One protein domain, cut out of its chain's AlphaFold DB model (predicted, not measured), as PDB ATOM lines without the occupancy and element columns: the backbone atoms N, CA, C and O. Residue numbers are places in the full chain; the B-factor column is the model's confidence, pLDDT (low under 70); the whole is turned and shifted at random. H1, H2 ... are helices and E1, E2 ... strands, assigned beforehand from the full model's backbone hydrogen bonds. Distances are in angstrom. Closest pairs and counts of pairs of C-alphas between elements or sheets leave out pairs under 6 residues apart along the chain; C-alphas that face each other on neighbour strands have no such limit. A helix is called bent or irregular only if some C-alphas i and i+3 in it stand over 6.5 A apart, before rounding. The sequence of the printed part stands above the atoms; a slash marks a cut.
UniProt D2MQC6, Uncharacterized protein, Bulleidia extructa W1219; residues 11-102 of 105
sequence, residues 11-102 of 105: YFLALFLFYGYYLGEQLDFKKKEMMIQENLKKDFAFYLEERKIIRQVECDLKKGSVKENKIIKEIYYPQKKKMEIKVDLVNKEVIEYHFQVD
ATOM      1  N   TYR A  11      40.179 126.578 132.354       76.50
ATOM      2  CA  TYR A  11      40.952 126.275 131.148       76.50
ATOM      3  C   TYR A  11      41.919 127.403 130.769       76.50
ATOM      4  O   TYR A  11      43.058 127.136 130.393       76.50
ATOM      5  N   PHE A  12      41.498 128.664 130.909       84.69
ATOM      6  CA  PHE A  12      42.372 129.820 130.681       84.69
ATOM      7  C   PHE A  12      43.474 129.903 131.735       84.69
ATOM      8  O   PHE A  12      44.617 130.200 131.396       84.69
ATOM      9  N   LEU A  13      43.155 129.594 132.995       85.12
ATOM     10  CA  LEU A  13      44.156 129.536 134.057       85.12
ATOM     11  C   LEU A  13      45.190 128.429 133.795       85.12
ATOM     12  O   LEU A  13      46.385 128.672 133.928       85.12
ATOM     13  N   ALA A  14      44.753 127.242 133.368       84.38
ATOM     14  CA  ALA A  14      45.651 126.139 133.032       84.38
ATOM     15  C   ALA A  14      46.575 126.475 131.848       84.38
ATOM     16  O   ALA A  14      47.780 126.259 131.937       84.38
ATOM     17  N   LEU A  15      46.034 127.067 130.775       86.38
ATOM     18  CA  LEU A  15      46.825 127.546 129.633       86.38
ATOM     19  C   LEU A  15      47.853 128.601 130.053       86.38
ATOM     20  O   LEU A  15      49.010 128.532 129.642       86.38
ATOM     21  N   PHE A  16      47.447 129.552 130.896       86.94
ATOM     22  CA  PHE A  16      48.335 130.592 131.408       86.94
ATOM     23  C   PHE A  16      49.482 130.008 132.244       86.94
ATOM     24  O   PHE A  16      50.639 130.368 132.039       86.94
ATOM     25  N   LEU A  17      49.182 129.068 133.146       87.44
ATOM     26  CA  LEU A  17      50.192 128.403 133.973       87.44
ATOM     27  C   LEU A  17      51.153 127.551 133.135       87.44
ATOM     28  O   LEU A  17      52.361 127.605 133.356       87.44
ATOM     29  N   PHE A  18      50.642 126.814 132.146       87.81
ATOM     30  CA  PHE A  18      51.468 125.987 131.264       87.81
ATOM     31  C   PHE A  18      52.405 126.839 130.400       87.81
ATOM     32  O   PHE A  18      53.589 126.536 130.268       87.81
ATOM     33  N   TYR A  19      51.898 127.951 129.862       89.44
ATOM     34  CA  TYR A  19      52.714 128.890 129.101       89.44
ATOM     35  C   TYR A  19      53.776 129.572 129.975       89.44
ATOM     36  O   TYR A  19      54.921 129.713 129.552       89.44
ATOM     37  N   GLY A  20      53.433 129.934 131.218       86.25
ATOM     38  CA  GLY A  20      54.388 130.465 132.191       86.25
ATOM     39  C   GLY A  20      55.508 129.476 132.530       86.25
ATOM     40  O   GLY A  20      56.674 129.866 132.561       86.25
ATOM     41  N   TYR A  21      55.173 128.195 132.711       89.06
ATOM     42  CA  TYR A  21      56.157 127.130 132.924       89.06
ATOM     43  C   TYR A  21      57.095 126.974 131.720       89.06
ATOM     44  O   TYR A  21      58.313 127.014 131.881       89.06
ATOM     45  N   TYR A  22      56.536 126.901 130.508       90.00
ATOM     46  CA  TYR A  22      57.312 126.803 129.271       90.00
ATOM     47  C   TYR A  22      58.267 127.993 129.075       90.00
ATOM     48  O   TYR A  22      59.434 127.808 128.728       90.00
ATOM     49  N   LEU A  23      57.804 129.224 129.332       87.38
ATOM     50  CA  LEU A  23      58.662 130.412 129.288       87.38
ATOM     51  C   LEU A  23      59.788 130.349 130.329       87.38
ATOM     52  O   LEU A  23      60.911 130.753 130.029       87.38
ATOM     53  N   GLY A  24      59.502 129.832 131.527       89.38
ATOM     54  CA  GLY A  24      60.503 129.598 132.569       89.38
ATOM     55  C   GLY A  24      61.606 128.647 132.107       89.38
ATOM     56  O   GLY A  24      62.784 128.993 132.184       89.38
ATOM     57  N   GLU A  25      61.238 127.499 131.532       88.75
ATOM     58  CA  GLU A  25      62.213 126.544 130.994       88.75
ATOM     59  C   GLU A  25      63.062 127.156 129.871       88.75
ATOM     60  O   GLU A  25      64.285 127.005 129.867       88.75
ATOM     61  N   GLN A  26      62.451 127.901 128.942       88.94
ATOM     62  CA  GLN A  26      63.176 128.583 127.860       88.94
ATOM     63  C   GLN A  26      64.207 129.591 128.391       88.94
ATOM     64  O   GLN A  26      65.325 129.675 127.873       88.94
ATOM     65  N   LEU A  27      63.863 130.341 129.443       88.69
ATOM     66  CA  LEU A  27      64.791 131.266 130.096       88.69
ATOM     67  C   LEU A  27      65.959 130.526 130.760       88.69
ATOM     68  O   LEU A  27      67.106 130.962 130.627       88.69
ATOM     69  N   ASP A  28      65.698 129.392 131.411       90.56
ATOM     70  CA  ASP A  28      66.740 128.564 132.024       90.56
ATOM     71  C   ASP A  28      67.683 127.947 130.984       90.56
ATOM     72  O   ASP A  28      68.905 127.955 131.174       90.56
ATOM     73  N   PHE A  29      67.154 127.463 129.856       88.88
ATOM     74  CA  PHE A  29      67.974 126.986 128.739       88.88
ATOM     75  C   PHE A  29      68.865 128.097 128.187       88.88
ATOM     76  O   PHE A  29      70.078 127.910 128.072       88.88
ATOM     77  N   LYS A  30      68.299 129.282 127.934       88.62
ATOM     78  CA  LYS A  30      69.060 130.434 127.438       88.62
ATOM     79  C   LYS A  30      70.149 130.871 128.419       88.62
ATOM     80  O   LYS A  30      71.254 131.227 128.010       88.62
ATOM     81  N   LYS A  31      69.875 130.816 129.726       91.69
ATOM     82  CA  LYS A  31      70.867 131.112 130.769       91.69
ATOM     83  C   LYS A  31      72.028 130.117 130.750       91.69
ATOM     84  O   LYS A  31      73.184 130.534 130.827       91.69
ATOM     85  N   LYS A  32      71.739 128.818 130.614       88.75
ATOM     86  CA  LYS A  32      72.774 127.780 130.474       88.75
ATOM     87  C   LYS A  32      73.608 127.988 129.210       88.75
ATOM     88  O   LYS A  32      74.830 127.905 129.282       88.75
ATOM     89  N   GLU A  33      72.971 128.309 128.087       89.81
ATOM     90  CA  GLU A  33      73.659 128.586 126.823       89.81
ATOM     91  C   GLU A  33      74.625 129.774 126.946       89.81
ATOM     92  O   GLU A  33      75.791 129.657 126.568       89.81
ATOM     93  N   MET A  34      74.188 130.885 127.552       87.50
ATOM     94  CA  MET A  34      75.059 132.042 127.800       87.50
ATOM     95  C   MET A  34      76.277 131.674 128.655       87.50
ATOM     96  O   MET A  34      77.396 132.060 128.324       87.50
ATOM     97  N   MET A  35      76.088 130.879 129.712       88.12
ATOM     98  CA  MET A  35      77.190 130.433 130.570       88.12
ATOM     99  C   MET A  35      78.200 129.561 129.806       88.12
ATOM    100  O   MET A  35      79.410 129.712 129.981       88.12
ATOM    101  N   ILE A  36      77.722 128.678 128.922       85.25
ATOM    102  CA  ILE A  36      78.585 127.876 128.044       85.25
ATOM    103  C   ILE A  36      79.371 128.787 127.094       85.25
ATOM    104  O   ILE A  36      80.585 128.636 126.977       85.25
ATOM    105  N   GLN A  37      78.716 129.760 126.455       85.19
ATOM    106  CA  GLN A  37      79.383 130.702 125.550       85.19
ATOM    107  C   GLN A  37      80.457 131.536 126.262       85.19
ATOM    108  O   GLN A  37      81.534 131.753 125.709       85.19
ATOM    109  N   GLU A  38      80.199 131.998 127.485       83.12
ATOM    110  CA  GLU A  38      81.198 132.710 128.285       83.12
ATOM    111  C   GLU A  38      82.394 131.828 128.646       83.12
ATOM    112  O   GLU A  38      83.536 132.287 128.564       83.12
ATOM    113  N   ASN A  39      82.157 130.565 129.007       81.44
ATOM    114  CA  ASN A  39      83.233 129.618 129.290       81.44
ATOM    115  C   ASN A  39      84.070 129.336 128.036       81.44
ATOM    116  O   ASN A  39      85.290 129.446 128.094       81.44
ATOM    117  N   LEU A  40      83.432 129.120 126.881       82.44
ATOM    118  CA  LEU A  40      84.136 128.943 125.607       82.44
ATOM    119  C   LEU A  40      84.978 130.169 125.232       82.44
ATOM    120  O   LEU A  40      86.097 130.021 124.749       82.44
ATOM    121  N   LYS A  41      84.482 131.388 125.481       83.75
ATOM    122  CA  LYS A  41      85.265 132.617 125.268       83.75
ATOM    123  C   LYS A  41      86.505 132.666 126.162       83.75
ATOM    124  O   LYS A  41      87.570 133.063 125.693       83.75
ATOM    125  N   LYS A  42      86.384 132.265 127.432       79.12
ATOM    126  CA  LYS A  42      87.519 132.196 128.368       79.12
ATOM    127  C   LYS A  42      88.536 131.142 127.930       79.12
ATOM    128  O   LYS A  42      89.726 131.442 127.897       79.12
ATOM    129  N   ASP A  43      88.074 129.957 127.540       79.31
ATOM    130  CA  ASP A  43      88.937 128.876 127.053       79.31
ATOM    131  C   ASP A  43      89.666 129.275 125.767       79.31
ATOM    132  O   ASP A  43      90.862 129.026 125.616       79.31
ATOM    133  N   PHE A  44      88.982 129.984 124.867       82.50
ATOM    134  CA  PHE A  44      89.599 130.508 123.655       82.50
ATOM    135  C   PHE A  44      90.677 131.558 123.956       82.50
ATOM    136  O   PHE A  44      91.744 131.539 123.343       82.50
ATOM    137  N   ALA A  45      90.445 132.447 124.926       81.31
ATOM    138  CA  ALA A  45      91.452 133.416 125.354       81.31
ATOM    139  C   ALA A  45      92.706 132.730 125.932       81.31
ATOM    140  O   ALA A  45      93.822 133.123 125.595       81.31
ATOM    141  N   PHE A  46      92.534 131.668 126.730       80.69
ATOM    142  CA  PHE A  46      93.655 130.839 127.189       80.69
ATOM    143  C   PHE A  46      94.424 130.229 126.019       80.69
ATOM    144  O   PHE A  46      95.640 130.383 125.949       80.69
ATOM    145  N   TYR A  47      93.720 129.606 125.072       82.75
ATOM    146  CA  TYR A  47      94.338 128.978 123.906       82.75
ATOM    147  C   TYR A  47      95.198 129.959 123.088       82.75
ATOM    148  O   TYR A  47      96.281 129.607 122.610       82.75
ATOM    149  N   LEU A  48      94.743 131.205 122.932       85.56
ATOM    150  CA  LEU A  48      95.503 132.240 122.227       85.56
ATOM    151  C   LEU A  48      96.793 132.627 122.964       85.56
ATOM    152  O   LEU A  48      97.845 132.744 122.327       85.56
ATOM    153  N   GLU A  49      96.741 132.800 124.286       84.31
ATOM    154  CA  GLU A  49      97.933 133.103 125.087       84.31
ATOM    155  C   GLU A  49      98.909 131.916 125.133       84.31
ATOM    156  O   GLU A  49     100.118 132.109 124.998       84.31
ATOM    157  N   GLU A  50      98.407 130.680 125.205       83.62
ATOM    158  CA  GLU A  50      99.218 129.460 125.094       83.62
ATOM    159  C   GLU A  50      99.993 129.424 123.770       83.62
ATOM    160  O   GLU A  50     101.220 129.297 123.755       83.62
ATOM    161  N   ARG A  51      99.292 129.623 122.646       86.62
ATOM    162  CA  ARG A  51      99.893 129.702 121.303       86.62
ATOM    163  C   ARG A  51     100.982 130.767 121.219       86.62
ATOM    164  O   ARG A  51     102.018 130.542 120.591       86.62
ATOM    165  N   LYS A  52     100.746 131.932 121.821       88.00
ATOM    166  CA  LYS A  52     101.692 133.051 121.826       88.00
ATOM    167  C   LYS A  52     102.958 132.710 122.607       88.00
ATOM    168  O   LYS A  52     104.051 132.986 122.119       88.00
ATOM    169  N   ILE A  53     102.822 132.074 123.770       87.12
ATOM    170  CA  ILE A  53     103.963 131.640 124.584       87.12
ATOM    171  C   ILE A  53     104.779 130.577 123.857       87.12
ATOM    172  O   ILE A  53     105.994 130.728 123.766       87.12
ATOM    173  N   ILE A  54     104.135 129.543 123.304       86.81
ATOM    174  CA  ILE A  54     104.833 128.482 122.560       86.81
ATOM    175  C   ILE A  54     105.636 129.098 121.416       86.81
ATOM    176  O   ILE A  54     106.838 128.871 121.305       86.81
ATOM    177  N   ARG A  55     105.004 129.969 120.621       87.94
ATOM    178  CA  ARG A  55     105.673 130.641 119.502       87.94
ATOM    179  C   ARG A  55     106.843 131.513 119.958       87.94
ATOM    180  O   ARG A  55     107.857 131.581 119.266       87.94
ATOM    181  N   GLN A  56     106.720 132.183 121.103       88.19
ATOM    182  CA  GLN A  56     107.810 132.972 121.673       88.19
ATOM    183  C   GLN A  56     108.983 132.073 122.079       88.19
ATOM    184  O   GLN A  56     110.122 132.366 121.723       88.19
ATOM    185  N   VAL A  57     108.705 130.953 122.748       86.62
ATOM    186  CA  VAL A  57     109.720 129.973 123.151       86.62
ATOM    187  C   VAL A  57     110.423 129.365 121.939       86.62
ATOM    188  O   VAL A  57     111.647 129.293 121.926       86.62
ATOM    189  N   GLU A  58     109.692 129.004 120.885       86.00
ATOM    190  CA  GLU A  58     110.282 128.535 119.624       86.00
ATOM    191  C   GLU A  58     111.204 129.586 118.988       86.00
ATOM    192  O   GLU A  58     112.284 129.263 118.487       86.00
ATOM    193  N   CYS A  59     110.804 130.863 119.009       88.31
ATOM    194  CA  CYS A  59     111.650 131.956 118.528       88.31
ATOM    195  C   CYS A  59     112.927 132.096 119.367       88.31
ATOM    196  O   CYS A  59     114.009 132.299 118.810       88.31
ATOM    197  N   ASP A  60     112.806 131.984 120.686       87.19
ATOM    198  CA  ASP A  60     113.914 132.103 121.632       87.19
ATOM    199  C   ASP A  60     114.888 130.908 121.513       87.19
ATOM    200  O   ASP A  60     116.108 131.093 121.504       87.19
ATOM    201  N   LEU A  61     114.377 129.692 121.283       86.62
ATOM    202  CA  LEU A  61     115.180 128.499 120.974       86.62
ATOM    203  C   LEU A  61     115.983 128.671 119.681       86.62
ATOM    204  O   LEU A  61     117.189 128.415 119.652       86.62
ATOM    205  N   LYS A  62     115.350 129.172 118.612       86.38
ATOM    206  CA  LYS A  62     116.032 129.430 117.330       86.38
ATOM    207  C   LYS A  62     117.151 130.460 117.468       86.38
ATOM    208  O   LYS A  62     118.214 130.280 116.872       86.38
ATOM    209  N   LYS A  63     116.934 131.493 118.287       88.56
ATOM    210  CA  LYS A  63     117.926 132.532 118.612       88.56
ATOM    211  C   LYS A  63     119.029 132.053 119.563       88.56
ATOM    212  O   LYS A  63     120.025 132.753 119.707       88.56
ATOM    213  N   GLY A  64     118.870 130.892 120.202       83.56
ATOM    214  CA  GLY A  64     119.818 130.367 121.187       83.56
ATOM    215  C   GLY A  64     119.808 131.124 122.520       83.56
ATOM    216  O   GLY A  64     120.790 131.073 123.257       83.56
ATOM    217  N   SER A  65     118.730 131.853 122.833       82.62
ATOM    218  CA  SER A  65     118.595 132.579 124.105       82.62
ATOM    219  C   SER A  65     118.150 131.677 125.258       82.62
ATOM    220  O   SER A  65     118.338 132.031 126.423       82.62
ATOM    221  N   VAL A  66     117.597 130.502 124.951       81.50
ATOM    222  CA  VAL A  66     117.189 129.501 125.940       81.50
ATOM    223  C   VAL A  66     118.375 128.608 126.292       81.50
ATOM    224  O   VAL A  66     118.992 128.010 125.414       81.50
ATOM    225  N   LYS A  67     118.683 128.514 127.589       78.06
ATOM    226  CA  LYS A  67     119.795 127.708 128.124       78.06
ATOM    227  C   LYS A  67     119.339 126.520 128.971       78.06
ATOM    228  O   LYS A  67     120.163 125.699 129.356       78.06
ATOM    229  N   GLU A  68     118.047 126.436 129.273       83.38
ATOM    230  CA  GLU A  68     117.466 125.432 130.161       83.38
ATOM    231  C   GLU A  68     116.451 124.572 129.403       83.38
ATOM    232  O   GLU A  68     115.662 125.083 128.609       83.38
ATOM    233  N   ASN A  69     116.436 123.267 129.688       80.75
ATOM    234  CA  ASN A  69     115.506 122.302 129.081       80.75
ATOM    235  C   ASN A  69     114.059 122.454 129.583       80.75
ATOM    236  O   ASN A  69     113.150 121.804 129.065       80.75
ATOM    237  N   LYS A  70     113.834 123.274 130.617       83.62
ATOM    238  CA  LYS A  70     112.524 123.514 131.221       83.62
ATOM    239  C   LYS A  70     112.290 125.013 131.355       83.62
ATOM    240  O   LYS A  70     113.076 125.706 131.987       83.62
ATOM    241  N   ILE A  71     111.183 125.496 130.804       83.06
ATOM    242  CA  ILE A  71     110.748 126.888 130.905       83.06
ATOM    243  C   ILE A  71     109.414 126.914 131.644       83.06
ATOM    244  O   ILE A  71     108.478 126.211 131.270       83.06
ATOM    245  N   ILE A  72     109.312 127.747 132.678       82.88
ATOM    246  CA  ILE A  72     108.058 127.979 133.396       82.88
ATOM    247  C   ILE A  72     107.545 129.367 133.009       82.88
ATOM    248  O   ILE A  72     108.246 130.369 133.171       82.88
ATOM    249  N   LYS A  73     106.327 129.428 132.468       82.31
ATOM    250  CA  LYS A  73     105.637 130.676 132.123       82.31
ATOM    251  C   LYS A  73     104.280 130.728 132.802       82.31
ATOM    252  O   LYS A  73     103.620 129.712 132.991       82.31
ATOM    253  N   GLU A  74     103.865 131.927 133.172       79.88
ATOM    254  CA  GLU A  74     102.584 132.161 133.828       79.88
ATOM    255  C   GLU A  74     101.630 132.821 132.832       79.88
ATOM    256  O   GLU A  74     101.969 133.839 132.230       79.88
ATOM    257  N   ILE A  75     100.446 132.234 132.658       78.50
ATOM    258  CA  ILE A  75      99.348 132.814 131.880       78.50
ATOM    259  C   ILE A  75      98.349 133.406 132.867       78.50
ATOM    260  O   ILE A  75      97.893 132.723 133.789       78.50
ATOM    261  N   TYR A  76      98.006 134.676 132.658       67.88
ATOM    262  CA  TYR A  76      97.052 135.415 133.477       67.88
ATOM    263  C   TYR A  76      95.804 135.741 132.664       67.88
ATOM    264  O   TYR A  76      95.785 136.721 131.923       67.88
ATOM    265  N   TYR A  77      94.760 134.923 132.807       58.94
ATOM    266  CA  TYR A  77      93.433 135.230 132.267       58.94
ATOM    267  C   TYR A  77      92.394 134.275 132.855       58.94
ATOM    268  O   TYR A  77      92.613 133.082 132.822       58.94
ATOM    269  N   PRO A  78      91.227 134.698 133.355       59.28
ATOM    270  CA  PRO A  78      91.038 135.302 134.688       59.28
ATOM    271  C   PRO A  78      91.677 134.569 135.901       59.28
ATOM    272  O   PRO A  78      91.615 135.092 137.010       59.28
ATOM    273  N   GLN A  79      92.270 133.383 135.733       68.38
ATOM    274  CA  GLN A  79      92.986 132.639 136.781       68.38
ATOM    275  C   GLN A  79      94.457 132.460 136.394       68.38
ATOM    276  O   GLN A  79      94.805 132.488 135.212       68.38
ATOM    277  N   LYS A  80      95.325 132.269 137.390       72.56
ATOM    278  CA  LYS A  80      96.749 132.017 137.170       72.56
ATOM    279  C   LYS A  80      96.948 130.551 136.784       72.56
ATOM    280  O   LYS A  80      96.713 129.661 137.596       72.56
ATOM    281  N   LYS A  81      97.390 130.299 135.550       76.25
ATOM    282  CA  LYS A  81      97.860 128.972 135.121       76.25
ATOM    283  C   LYS A  81      99.367 129.013 134.927       76.25
ATOM    284  O   LYS A  81      99.886 129.904 134.252       76.25
ATOM    285  N   LYS A  82     100.067 128.038 135.502       81.81
ATOM    286  CA  LYS A  82     101.489 127.824 135.230       81.81
ATOM    287  C   LYS A  82     101.615 126.835 134.084       81.81
ATOM    288  O   LYS A  82     101.101 125.721 134.159       81.81
ATOM    289  N   MET A  83     102.277 127.273 133.027       84.31
ATOM    290  CA  MET A  83     102.634 126.462 131.880       84.31
ATOM    291  C   MET A  83     104.094 126.048 132.031       84.31
ATOM    292  O   MET A  83     104.995 126.890 132.052       84.31
ATOM    293  N   GLU A  84     104.323 124.747 132.156       85.56
ATOM    294  CA  GLU A  84     105.653 124.159 132.093       85.56
ATOM    295  C   GLU A  84     105.905 123.683 130.668       85.56
ATOM    296  O   GLU A  84     105.117 122.912 130.130       85.56
ATOM    297  N   ILE A  85     106.998 124.136 130.063       85.38
ATOM    298  CA  ILE A  85     107.376 123.811 128.690       85.38
ATOM    299  C   ILE A  85     108.716 123.086 128.740       85.38
ATOM    300  O   ILE A  85     109.702 123.634 129.238       85.38
ATOM    301  N   LYS A  86     108.749 121.855 128.235       85.56
ATOM    302  CA  LYS A  86     109.973 121.084 128.028       85.56
ATOM    303  C   LYS A  86     110.463 121.303 126.607       85.56
ATOM    304  O   LYS A  86     109.701 121.173 125.646       85.56
ATOM    305  N   VAL A  87     111.740 121.623 126.484       86.19
ATOM    306  CA  VAL A  87     112.375 121.964 125.213       86.19
ATOM    307  C   VAL A  87     113.606 121.102 124.985       86.19
ATOM    308  O   VAL A  87     114.330 120.774 125.925       86.19
ATOM    309  N   ASP A  88     113.840 120.744 123.728       84.25
ATOM    310  CA  ASP A  88     115.066 120.112 123.268       84.25
ATOM    311  C   ASP A  88     116.035 121.204 122.809       84.25
ATOM    312  O   ASP A  88     115.804 121.872 121.798       84.25
ATOM    313  N   LEU A  89     117.129 121.404 123.544       81.81
ATOM    314  CA  LEU A  89     118.144 122.396 123.180       81.81
ATOM    315  C   LEU A  89     119.015 121.961 121.994       81.81
ATOM    316  O   LEU A  89     119.584 122.822 121.321       81.81
ATOM    317  N   VAL A  90     119.124 120.656 121.728       81.75
ATOM    318  CA  VAL A  90     119.928 120.111 120.626       81.75
ATOM    319  C   VAL A  90     119.181 120.304 119.312       81.75
ATOM    320  O   VAL A  90     119.730 120.863 118.363       81.75
ATOM    321  N   ASN A  91     117.908 119.907 119.290       81.44
ATOM    322  CA  ASN A  91     117.050 120.021 118.110       81.44
ATOM    323  C   ASN A  91     116.372 121.399 117.987       81.44
ATOM    324  O   ASN A  91     115.875 121.745 116.920       81.44
ATOM    325  N   LYS A  92     116.425 122.229 119.042       78.69
ATOM    326  CA  LYS A  92     115.794 123.562 119.140       78.69
ATOM    327  C   LYS A  92     114.272 123.525 118.972       78.69
ATOM    328  O   LYS A  92     113.688 124.405 118.337       78.69
ATOM    329  N   GLU A  93     113.634 122.532 119.581       78.38
ATOM    330  CA  GLU A  93     112.197 122.269 119.452       78.38
ATOM    331  C   GLU A  93     111.501 122.200 120.815       78.38
ATOM    332  O   GLU A  93     112.109 121.898 121.842       78.38
ATOM    333  N   VAL A  94     110.200 122.493 120.829       81.44
ATOM    334  CA  VAL A  94     109.342 122.266 121.997       81.44
ATOM    335  C   VAL A  94     108.869 120.814 121.955       81.44
ATOM    336  O   VAL A  94     108.238 120.408 120.986       81.44
ATOM    337  N   ILE A  95     109.162 120.042 123.003       82.44
ATOM    338  CA  ILE A  95     108.826 118.610 123.071       82.44
ATOM    339  C   ILE A  95     107.421 118.430 123.640       82.44
ATOM    340  O   ILE A  95     106.597 117.690 123.111       82.44
ATOM    341  N   GLU A  96     107.160 119.091 124.766       83.62
ATOM    342  CA  GLU A  96     105.967 118.860 125.570       83.62
ATOM    343  C   GLU A  96     105.662 120.098 126.406       83.62
ATOM    344  O   GLU A  96     106.567 120.824 126.826       83.62
ATOM    345  N   TYR A  97     104.384 120.328 126.691       81.50
ATOM    346  CA  TYR A  97     103.974 121.310 127.680       81.50
ATOM    347  C   TYR A  97     102.841 120.777 128.555       81.50
ATOM    348  O   TYR A  97     101.967 120.038 128.102       81.50
ATOM    349  N   HIS A  98     102.855 121.174 129.823       80.38
ATOM    350  CA  HIS A  98     101.834 120.816 130.798       80.38
ATOM    351  C   HIS A  98     101.341 122.043 131.552       80.38
ATOM    352  O   HIS A  98     102.092 122.986 131.809       80.38
ATOM    353  N   PHE A  99     100.077 121.990 131.959       76.25
ATOM    354  CA  PHE A  99      99.470 123.010 132.801       76.25
ATOM    355  C   PHE A  99      99.363 122.518 134.236       76.25
ATOM    356  O   PHE A  99      98.783 121.465 134.502       76.25
ATOM    357  N   GLN A 100      99.848 123.329 135.167       71.69
ATOM    358  CA  GLN A 100      99.409 123.280 136.551       71.69
ATOM    359  C   GLN A 100      98.370 124.380 136.748       71.69
ATOM    360  O   GLN A 100      98.663 125.577 136.667       71.69
ATOM    361  N   VAL A 101      97.128 123.954 136.963       62.59
ATOM    362  CA  VAL A 101      96.073 124.829 137.464       62.59
ATOM    363  C   VAL A 101      96.232 124.843 138.979       62.59
ATOM    364  O   VAL A 101      96.026 123.806 139.613       62.59
ATOM    365  N   ASP A 102      96.632 125.980 139.553       56.22
ATOM    366  CA  ASP A 102      96.633 126.151 141.007       56.22
ATOM    367  C   ASP A 102      95.175 126.004 141.482       56.22
ATOM    368  O   ASP A 102      94.344 126.891 141.282       56.22
TER     369      ASP A 102
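This is residues 11 to 102 of the 105 residues of an uncharacterized protein of Bulleidia extructa W1219 (UniProt D2MQC6). A small, strongly twisted sheet of three strands, E1, E2 and E3, packs on one end of a very long single helix, H1, whose other part, residues 11 to 41, sticks out free as a long arm. The sheet covers one side of residues 42 to 62 of H1, and together they make a small body at one end of a rod. You have 92 printed residues, with one named helix followed by three named strands in the chain order H1, E1, E2, E3; the sheet's order is E1, E2, E3, antiparallel throughout, and the class is mixed, helices and strands. The whole is extended, with a radius of gyration of the C-alphas of 23.5 A, and its C-alphas span 80 by 22 by 17 A.

Begin with the sheet, a meander, in which each strand is the antiparallel neighbour of the one before: E1 is residues 70 to 77, E2 is residues 79 to 88 and E3 is residues 93 to 101. E1 and E2 form a hairpin at 154 degrees between their directions; look for N 73 and O 83, 2.9 A apart, and N 83 and O 73, 2.8 A apart, both within hydrogen-bond range. E2 and E3 form a second hairpin at 156 degrees, with N 84 and O 98 within hydrogen-bond range at 2.9 A. E1 and E3 are the edge strands. H1, residues 11 to 63, is on one face of this sheet, in two layers, a helix on one face of a sheet. H1 touches E1, where the closest C-alphas, those of Phe 46 and Tyr 77, are 6.7 A apart. H1 also touches E3, with the C-alphas of Glu 58 and Glu 93 closest at 6.6 A. H1 and E2 are near each other, with 12 pairs of C-alphas within 10 A. In H1 every O i to N i+4 pair is within hydrogen-bond range.

Find C-alpha 70 at (112.524, 123.514, 131.221), where E1 begins; it runs 22.4 A to C-alpha 77. E2 then runs 28.8 A from Gln 79 to Asp 88, and E3 runs 24.3 A from Glu 93 to C-alpha 101 at (96.073, 124.829, 137.464). For H1, start at C-alpha 11 at (40.952, 126.275, 131.148) and go 78.2 A to C-alpha 63; it is not bent.

The C-alphas farthest apart, those of Tyr 11 and Val 90, are 79.9 A apart. Without the free residues 11 to 41, the body spans 35 by 19 by 16 A. The printed part has no cut. The links E1 to E2 and E2 to E3 are tight, and the link H1 to E1 is short. The mean pLDDT of the printed part is 82.8, and residues 76 to 79 and 101 to 102 of this model are under 70.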